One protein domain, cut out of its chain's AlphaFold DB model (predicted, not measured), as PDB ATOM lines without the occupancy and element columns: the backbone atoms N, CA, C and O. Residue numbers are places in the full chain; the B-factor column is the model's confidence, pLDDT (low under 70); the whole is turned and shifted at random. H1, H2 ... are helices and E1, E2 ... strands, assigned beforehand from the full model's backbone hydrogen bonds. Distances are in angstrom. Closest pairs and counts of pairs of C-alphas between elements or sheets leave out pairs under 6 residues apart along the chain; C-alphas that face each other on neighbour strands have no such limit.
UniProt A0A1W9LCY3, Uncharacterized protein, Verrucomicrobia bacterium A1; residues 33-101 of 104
ATOM      1  N   GLN A  33      36.278  21.399  10.899       87.94
ATOM      2  CA  GLN A  33      36.480  20.818   9.575       87.94
ATOM      3  C   GLN A  33      37.974  20.652   9.310       87.94
ATOM      4  O   GLN A  33      38.800  21.251   9.986       87.94
ATOM      5  N   TYR A  34      38.344  19.833   8.334       89.56
ATOM      6  CA  TYR A  34      39.744  19.695   7.956       89.56
ATOM      7  C   TYR A  34      39.897  19.717   6.443       89.56
ATOM      8  O   TYR A  34      39.332  18.879   5.737       89.56
ATOM      9  N   LYS A  35      40.695  20.659   5.941       91.81
ATOM     10  CA  LYS A  35      41.063  20.733   4.528       91.81
ATOM     11  C   LYS A  35      42.497  21.211   4.374       91.81
ATOM     12  O   LYS A  35      42.872  22.233   4.933       91.81
ATOM     13  N   GLU A  36      43.264  20.502   3.558       92.19
ATOM     14  CA  GLU A  36      44.593  20.931   3.126       92.19
ATOM     15  C   GLU A  36      44.504  21.572   1.740       92.19
ATOM     16  O   GLU A  36      43.813  21.065   0.849       92.19
ATOM     17  N   VAL A  37      45.196  22.693   1.568       91.94
ATOM     18  CA  VAL A  37      45.326  23.416   0.303       91.94
ATOM     19  C   VAL A  37      46.796  23.756   0.101       91.94
ATOM     20  O   VAL A  37      47.397  24.435   0.927       91.94
ATOM     21  N   THR A  38      47.382  23.309  -1.004       91.31
ATOM     22  CA  THR A  38      48.759  23.672  -1.357       91.31
ATOM     23  C   THR A  38      48.748  24.924  -2.222       91.31
ATOM     24  O   THR A  38      48.089  24.955  -3.260       91.31
ATOM     25  N   HIS A  39      49.485  25.952  -1.811       89.81
ATOM     26  CA  HIS A  39      49.623  27.199  -2.559       89.81
ATOM     27  C   HIS A  39      51.049  27.735  -2.399       89.81
ATOM     28  O   HIS A  39      51.573  27.762  -1.287       89.81
ATOM     29  N   GLU A  40      51.696  28.097  -3.512       89.25
ATOM     30  CA  GLU A  40      53.072  28.634  -3.537       89.25
ATOM     31  C   GLU A  40      54.107  27.781  -2.766       89.25
ATOM     32  O   GLU A  40      54.982  28.295  -2.071       89.25
ATOM     33  N   GLY A  41      53.999  26.448  -2.844       88.69
ATOM     34  CA  GLY A  41      54.923  25.526  -2.161       88.69
ATOM     35  C   GLY A  41      54.733  25.430  -0.642       88.69
ATOM     36  O   GLY A  41      55.568  24.849   0.051       88.69
ATOM     37  N   ARG A  42      53.638  25.983  -0.110       92.25
ATOM     38  CA  ARG A  42      53.253  25.905   1.304       92.25
ATOM     39  C   ARG A  42      51.936  25.159   1.446       92.25
ATOM     40  O   ARG A  42      51.096  25.189   0.545       92.25
ATOM     41  N   VAL A  43      51.751  24.510   2.589       93.44
ATOM     42  CA  VAL A  43      50.522  23.773   2.900       93.44
ATOM     43  C   VAL A  43      49.673  24.598   3.854       93.44
ATOM     44  O   VAL A  43      50.101  24.888   4.965       93.44
ATOM     45  N   TYR A  44      48.468  24.959   3.432       94.12
ATOM     46  CA  TYR A  44      47.467  25.639   4.244       94.12
ATOM     47  C   TYR A  44      46.491  24.609   4.805       94.12
ATOM     48  O   TYR A  44      45.880  23.859   4.047       94.12
ATOM     49  N   VAL A  45      46.331  24.577   6.124       94.50
ATOM     50  CA  VAL A  45      45.410  23.679   6.824       94.50
ATOM     51  C   VAL A  45      44.257  24.504   7.377       94.50
ATOM     52  O   VAL A  45      44.456  25.371   8.228       94.50
ATOM     53  N   LEU A  46      43.056  24.233   6.878       93.56
ATOM     54  CA  LEU A  46      41.838  24.981   7.163       93.56
ATOM     55  C   LEU A  46      40.904  24.175   8.063       93.56
ATOM     56  O   LEU A  46      40.693  22.977   7.852       93.56
ATOM     57  N   GLY A  47      40.350  24.873   9.050       91.25
ATOM     58  CA  GLY A  47      39.500  24.371  10.120       91.25
ATOM     59  C   GLY A  47      38.022  24.744   9.986       91.25
ATOM     60  O   GLY A  47      37.155  24.081  10.559       91.25
ATOM     61  N   LYS A  48      37.709  25.819   9.249       90.12
ATOM     62  CA  LYS A  48      36.357  26.392   9.182       90.12
ATOM     63  C   LYS A  48      35.692  26.192   7.831       90.12
ATOM     64  O   LYS A  48      36.267  26.473   6.784       90.12
ATOM     65  N   ALA A  49      34.418  25.805   7.852       88.56
ATOM     66  CA  ALA A  49      33.628  25.607   6.635       88.56
ATOM     67  C   ALA A  49      33.538  26.876   5.765       88.56
ATOM     68  O   ALA A  49      33.559  26.784   4.540       88.56
ATOM     69  N   GLU A  50      33.447  28.058   6.379       87.94
ATOM     70  CA  GLU A  50      33.387  29.333   5.655       87.94
ATOM     71  C   GLU A  50      34.691  29.632   4.914       87.94
ATOM     72  O   GLU A  50      34.666  29.975   3.731       87.94
ATOM     73  N   THR A  51      35.825  29.444   5.586       88.06
ATOM     74  CA  THR A  51      37.161  29.628   5.013       88.06
ATOM     75  C   THR A  51      37.413  28.624   3.895       88.06
ATOM     76  O   THR A  51      37.870  29.006   2.825       88.06
ATOM     77  N   ILE A  52      37.012  27.363   4.083       89.12
ATOM     78  CA  ILE A  52      37.124  26.310   3.063       89.12
ATOM     79  C   ILE A  52      36.315  26.650   1.801       89.12
ATOM     80  O   ILE A  52      36.761  26.394   0.685       89.12
ATOM     81  N   LYS A  53      35.126  27.247   1.949       87.56
ATOM     82  CA  LYS A  53      34.325  27.696   0.797       87.56
ATOM     83  C   LYS A  53      35.002  28.844   0.045       87.56
ATOM     84  O   LYS A  53      34.948  28.885  -1.180       87.56
ATOM     85  N   LYS A  54      35.639  29.768   0.770       85.25
ATOM     86  CA  LYS A  54      36.353  30.921   0.193       85.25
ATOM     87  C   LYS A  54      37.723  30.548  -0.379       85.25
ATOM     88  O   LYS A  54      38.200  31.216  -1.290       85.25
ATOM     89  N   SER A  55      38.326  29.453   0.087       79.81
ATOM     90  CA  SER A  55      39.671  29.029  -0.307       79.81
ATOM     91  C   SER A  55      39.769  28.391  -1.696       79.81
ATOM     92  O   SER A  55      40.831  27.885  -2.045       79.81
ATOM     93  N   ALA A  56      38.686  28.367  -2.481       74.25
ATOM     94  CA  ALA A  56      38.655  27.730  -3.800       74.25
ATOM     95  C   ALA A  56      39.628  28.375  -4.804       74.25
ATOM     96  O   ALA A  56      40.206  27.676  -5.630       74.25
ATOM     97  N   THR A  57      39.823  29.693  -4.710       73.06
ATOM     98  CA  THR A  57      40.696  30.450  -5.624       73.06
ATOM     99  C   THR A  57      42.023  30.816  -4.964       73.06
ATOM    100  O   THR A  57      43.078  30.732  -5.588       73.06
ATOM    101  N   LYS A  58      41.980  31.216  -3.688       79.12
ATOM    102  CA  LYS A  58      43.151  31.581  -2.890       79.12
ATOM    103  C   LYS A  58      42.870  31.261  -1.420       79.12
ATOM    104  O   LYS A  58      41.790  31.618  -0.947       79.12
ATOM    105  N   PRO A  59      43.791  30.618  -0.682       78.69
ATOM    106  CA  PRO A  59      43.611  30.367   0.745       78.69
ATOM    107  C   PRO A  59      43.781  31.677   1.523       78.69
ATOM    108  O   PRO A  59      44.857  31.997   2.023       78.69
ATOM    109  N   GLU A  60      42.715  32.471   1.580       77.62
ATOM    110  CA  GLU A  60      42.669  33.687   2.380       77.62
ATOM    111  C   GLU A  60      42.171  33.355   3.785       77.62
ATOM    112  O   GLU A  60      41.030  32.945   3.997       77.62
ATOM    113  N   VAL A  61      43.075  33.501   4.745       84.69
ATOM    114  CA  VAL A  61      42.880  33.188   6.159       84.69
ATOM    115  C   VAL A  61      43.179  34.451   6.951       84.69
ATOM    116  O   VAL A  61      44.276  34.995   6.850       84.69
ATOM    117  N   ALA A  62      42.195  34.931   7.715       84.56
ATOM    118  CA  ALA A  62      42.302  36.190   8.457       84.56
ATOM    119  C   ALA A  62      43.398  36.138   9.532       84.56
ATOM    120  O   ALA A  62      44.129  37.106   9.726       84.56
ATOM    121  N   TYR A  63      43.531  34.989  10.195       90.50
ATOM    122  CA  TYR A  63      44.566  34.730  11.183       90.50
ATOM    123  C   TYR A  63      45.223  33.390  10.895       90.50
ATOM    124  O   TYR A  63      44.564  32.412  10.531       90.50
ATOM    125  N   THR A  64      46.541  33.350  11.052       93.31
ATOM    126  CA  THR A  64      47.333  32.161  10.751       93.31
ATOM    127  C   THR A  64      48.397  31.912  11.797       93.31
ATOM    128  O   THR A  64      48.956  32.835  12.385       93.31
ATOM    129  N   THR A  65      48.694  30.636  12.009       93.88
ATOM    130  CA  THR A  65      49.882  30.184  12.727       93.88
ATOM    131  C   THR A  65      50.793  29.469  11.744       93.88
ATOM    132  O   THR A  65      50.441  28.416  11.213       93.88
ATOM    133  N   THR A  66      51.980  30.021  11.517       94.81
ATOM    134  CA  THR A  66      52.952  29.460  10.573       94.81
ATOM    135  C   THR A  66      53.951  28.565  11.299       94.81
ATOM    136  O   THR A  66      54.563  28.962  12.291       94.81
ATOM    137  N   LYS A  67      54.142  27.354  10.783       93.50
ATOM    138  CA  LYS A  67      55.153  26.386  11.209       93.50
ATOM    139  C   LYS A  67      56.131  26.174  10.054       93.50
ATOM    140  O   LYS A  67      55.813  25.526   9.058       93.50
ATOM    141  N   ILE A  68      57.316  26.763  10.168       93.81
ATOM    142  CA  ILE A  68      58.357  26.693   9.135       93.81
ATOM    143  C   ILE A  68      59.081  25.350   9.254       93.81
ATOM    144  O   ILE A  68      59.458  24.961  10.357       93.81
ATOM    145  N   GLY A  69      59.258  24.639   8.138       91.19
ATOM    146  CA  GLY A  69      60.009  23.378   8.106       91.19
ATOM    147  C   GLY A  69      59.335  22.190   8.797       91.19
ATOM    148  O   GLY A  69      59.973  21.163   8.991       91.19
ATOM    149  N   ALA A  70      58.073  22.330   9.203       89.94
ATOM    150  CA  ALA A  70      57.408  21.370  10.079       89.94
ATOM    151  C   ALA A  70      56.572  20.320   9.332       89.94
ATOM    152  O   ALA A  70      56.060  19.396   9.955       89.94
ATOM    153  N   GLY A  71      56.378  20.469   8.021       88.38
ATOM    154  CA  GLY A  71      55.708  19.456   7.211       88.38
ATOM    155  C   GLY A  71      56.677  18.415   6.640       88.38
ATOM    156  O   GLY A  71      57.896  18.604   6.694       88.38
ATOM    157  N   PRO A  72      56.155  17.325   6.048       88.50
ATOM    158  CA  PRO A  72      56.965  16.313   5.377       88.50
ATOM    159  C   PRO A  72      57.923  16.935   4.359       88.50
ATOM    160  O   PRO A  72      57.530  17.786   3.563       88.50
ATOM    161  N   GLY A  73      59.193  16.536   4.403       88.00
ATOM    162  CA  GLY A  73      60.217  17.098   3.518       88.00
ATOM    163  C   GLY A  73      60.590  18.557   3.814       88.00
ATOM    164  O   GLY A  73      61.169  19.212   2.953       88.00
ATOM    165  N   GLY A  74      60.267  19.082   5.001       89.69
ATOM    166  CA  GLY A  74      60.644  20.440   5.409       89.69
ATOM    167  C   GLY A  74      59.762  21.538   4.811       89.69
ATOM    168  O   GLY A  74      60.166  22.700   4.756       89.69
ATOM    169  N   VAL A  75      58.552  21.201   4.361       91.94
ATOM    170  CA  VAL A  75      57.610  22.202   3.843       91.94
ATOM    171  C   VAL A  75      57.084  23.098   4.967       91.94
ATOM    172  O   VAL A  75      56.982  22.704   6.132       91.94
ATOM    173  N   THR A  76      56.732  24.330   4.610       94.94
ATOM    174  CA  THR A  76      56.085  25.259   5.544       94.94
ATOM    175  C   THR A  76      54.594  24.958   5.621       94.94
ATOM    176  O   THR A  76      53.916  24.883   4.593       94.94
ATOM    177  N   VAL A  77      54.090  24.826   6.844       94.81
ATOM    178  CA  VAL A  77      52.684  24.541   7.138       94.81
ATOM    179  C   VAL A  77      52.062  25.775   7.772       94.81
ATOM    180  O   VAL A  77      52.570  26.304   8.758       94.81
ATOM    181  N   ILE A  78      50.966  26.249   7.202       94.94
ATOM    182  CA  ILE A  78      50.210  27.410   7.659       94.94
ATOM    183  C   ILE A  78      48.874  26.895   8.176       94.94
ATOM    184  O   ILE A  78      48.084  26.323   7.432       94.94
ATOM    185  N   LEU A  79      48.629  27.077   9.465       94.50
ATOM    186  CA  LEU A  79      47.414  26.635  10.138       94.50
ATOM    187  C   LEU A  79      46.455  27.818  10.252       94.50
ATOM    188  O   LEU A  79      46.879  28.915  10.625       94.50
ATOM    189  N   GLU A  80      45.173  27.599   9.978       94.19
ATOM    190  CA  GLU A  80      44.128  28.566  10.312       94.19
ATOM    191  C   GLU A  80      44.077  28.769  11.835       94.19
ATOM    192  O   GLU A  80      44.031  27.811  12.611       94.19
ATOM    193  N   ALA A  81      44.105  30.028  12.262       93.38
ATOM    194  CA  ALA A  81      43.922  30.419  13.652       93.38
ATOM    195  C   ALA A  81      42.651  31.258  13.777       93.38
ATOM    196  O   ALA A  81      42.183  31.846  12.802       93.38
ATOM    197  N   ASP A  82      42.092  31.326  14.978       90.69
ATOM    198  CA  ASP A  82      40.982  32.221  15.253       90.69
ATOM    199  C   ASP A  82      41.107  32.799  16.663       90.69
ATOM    200  O   ASP A  82      41.343  32.033  17.592       90.69
ATOM    201  N   PRO A  83      40.921  34.114  16.853       88.62
ATOM    202  CA  PRO A  83      41.025  34.736  18.172       88.62
ATOM    203  C   PRO A  83      39.896  34.339  19.135       88.62
ATOM    204  O   PRO A  83      39.962  34.666  20.314       88.62
ATOM    205  N   LYS A  84      38.822  33.699  18.653       89.06
ATOM    206  CA  LYS A  84      37.744  33.162  19.496       89.06
ATOM    207  C   LYS A  84      37.981  31.698  19.877       89.06
ATOM    208  O   LYS A  84      37.356  31.230  20.824       89.06
ATOM    209  N   ASP A  85      38.823  30.972  19.136       88.56
ATOM    210  CA  ASP A  85      39.215  29.589  19.436       88.56
ATOM    211  C   ASP A  85      40.739  29.444  19.355       88.56
ATOM    212  O   ASP A  85      41.301  29.017  18.343       88.56
ATOM    213  N   ASP A  86      41.396  29.744  20.474       87.12
ATOM    214  CA  ASP A  86      42.847  29.624  20.643       87.12
ATOM    215  C   ASP A  86      43.365  28.195  20.395       87.12
ATOM    216  O   ASP A  86      44.540  27.980  20.081       87.12
ATOM    217  N   LEU A  87      42.497  27.183  20.514       90.25
ATOM    218  CA  LEU A  87      42.868  25.784  20.329       90.25
ATOM    219  C   LEU A  87      42.730  25.320  18.880       90.25
ATOM    220  O   LEU A  87      43.202  24.225  18.568       90.25
ATOM    221  N   LEU A  88      42.135  26.115  17.987       90.69
ATOM    222  CA  LEU A  88      41.914  25.733  16.590       90.69
ATOM    223  C   LEU A  88      43.222  25.343  15.893       90.69
ATOM    224  O   LEU A  88      43.331  24.249  15.340       90.69
ATOM    225  N   ALA A  89      44.246  26.193  15.988       92.00
ATOM    226  CA  ALA A  89      45.543  25.928  15.373       92.00
ATOM    227  C   ALA A  89      46.204  24.665  15.957       92.00
ATOM    228  O   ALA A  89      46.774  23.856  15.225       92.00
ATOM    229  N   THR A  90      46.082  24.448  17.269       91.94
ATOM    230  CA  THR A  90      46.627  23.259  17.944       91.94
ATOM    231  C   THR A  90      45.920  21.982  17.489       91.94
ATOM    232  O   THR A  90      46.578  20.985  17.193       91.94
ATOM    233  N   LYS A  91      44.589  22.019  17.379       91.50
ATOM    234  CA  LYS A  91      43.768  20.918  16.859       91.50
ATOM    235  C   LYS A  91      44.156  20.573  15.420       91.50
ATOM    236  O   LYS A  91      44.441  19.417  15.115       91.50
ATOM    237  N   LEU A  92      44.254  21.584  14.554       92.50
ATOM    238  CA  LEU A  92      44.669  21.411  13.159       92.50
ATOM    239  C   LEU A  92      46.084  20.842  13.044       92.50
ATOM    240  O   LEU A  92      46.328  19.974  12.209       92.50
ATOM    241  N   TRP A  93      47.003  21.273  13.911       91.56
ATOM    242  CA  TRP A  93      48.357  20.727  13.972       91.56
ATOM    243  C   TRP A  93      48.375  19.245  14.359       91.56
ATOM    244  O   TRP A  93      49.077  18.450  13.733       91.56
ATOM    245  N   GLN A  94      47.591  18.849  15.362       89.94
ATOM    246  CA  GLN A  94      47.475  17.443  15.757       89.94
ATOM    247  C   GLN A  94      46.909  16.586  14.622       89.94
ATOM    248  O   GLN A  94      47.447  15.519  14.340       89.94
ATOM    249  N   LEU A  95      45.880  17.072  13.923       88.94
ATOM    250  CA  LEU A  95      45.309  16.378  12.766       88.94
ATOM    251  C   LEU A  95      46.311  16.263  11.612       88.94
ATOM    252  O   LEU A  95      46.447  15.201  11.011       88.94
ATOM    253  N   TYR A  96      47.043  17.340  11.330       91.06
ATOM    254  CA  TYR A  96      48.059  17.367  10.283       91.06
ATOM    255  C   TYR A  96      49.205  16.388  10.565       91.06
ATOM    256  O   TYR A  96      49.508  15.532   9.738       91.06
ATOM    257  N   THR A  97      49.804  16.463  11.753       89.00
ATOM    258  CA  THR A  97      50.915  15.575  12.147       89.00
ATOM    259  C   THR A  97      50.501  14.112  12.183       89.00
ATOM    260  O   THR A  97      51.248  13.255  11.719       89.00
ATOM    261  N   CYS A  98      49.293  13.834  12.669       86.69
ATOM    262  CA  CYS A  98      48.731  12.495  12.703       86.69
ATOM    263  C   CYS A  98      48.508  11.905  11.300       86.69
ATOM    264  O   CYS A  98      48.760  10.721  11.088       86.69
ATOM    265  N   ARG A  99      48.060  12.715  10.330       87.25
ATOM    266  CA  ARG A  99      47.839  12.264   8.947       87.25
ATOM    267  C   ARG A  99      49.146  12.010   8.193       87.25
ATOM    268  O   ARG A  99      49.196  11.103   7.370       87.25
ATOM    269  N   HIS A 100      50.170  12.815   8.459       86.50
ATOM    270  CA  HIS A 100      51.415  12.823   7.686       86.50
ATOM    271  C   HIS A 100      52.579  12.067   8.347       86.50
ATOM    272  O   HIS A 100      53.692  12.128   7.835       86.50
ATOM    273  N   ASP A 101      52.337  11.384   9.474       79.50
ATOM    274  CA  ASP A 101      53.361  10.735  10.317       79.50
ATOM    275  C   ASP A 101      54.605  11.620  10.509       79.50
ATOM    276  O   ASP A 101      55.751  11.178  10.401       79.50
TER     277      ASP A 101
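Overview. This is residues 33 to 101 of the 104 residues of an uncharacterized protein of Verrucomicrobia bacterium A1 (UniProt A0A1W9LCY3). A twisted sheet of four strands has one long helix, H2, packed slantwise over one face, making two layers; the short helix H1 only grazes the sheet. The 69 printed residues hold, in chain order, E1, E2, H1, E3, E4, H2, a mixed class. The mixed sheet runs E1, E2, E4, E3. The whole is compact, radius of gyration of the C-alphas 11.0 A, spanning 29 by 26 by 17 A.

Arrangement. Start at E2, residues 42 to 46, parallel to E4, residues 76 to 80; N 45 and O 78 are 2.8 A apart. E1, residues 35 to 39, forms a hairpin with E2, N 37 and O 44 at 2.8 A; E3, residues 64 to 67, forms one with E4, N 65 and O 79 at 2.9 A. H2, residues 88 to 100, is on the sheet at a height of 8.5 A; its closest C-alphas to E4 are Ala 89 and Leu 79, 5.6 A. H1, residues 49 to 54, is apart from H2. Both helices have every O i to N i+4 pair within hydrogen-bond range.

Along the chain. Find E1's first C-alpha at (41.063, 20.733, 4.528). H2 runs 18.3 A to C-alpha 100 at (51.415, 12.823, 7.686).

Size, cuts and confidence. The printed part has no cut, no link is long, and no printed residue is under 70.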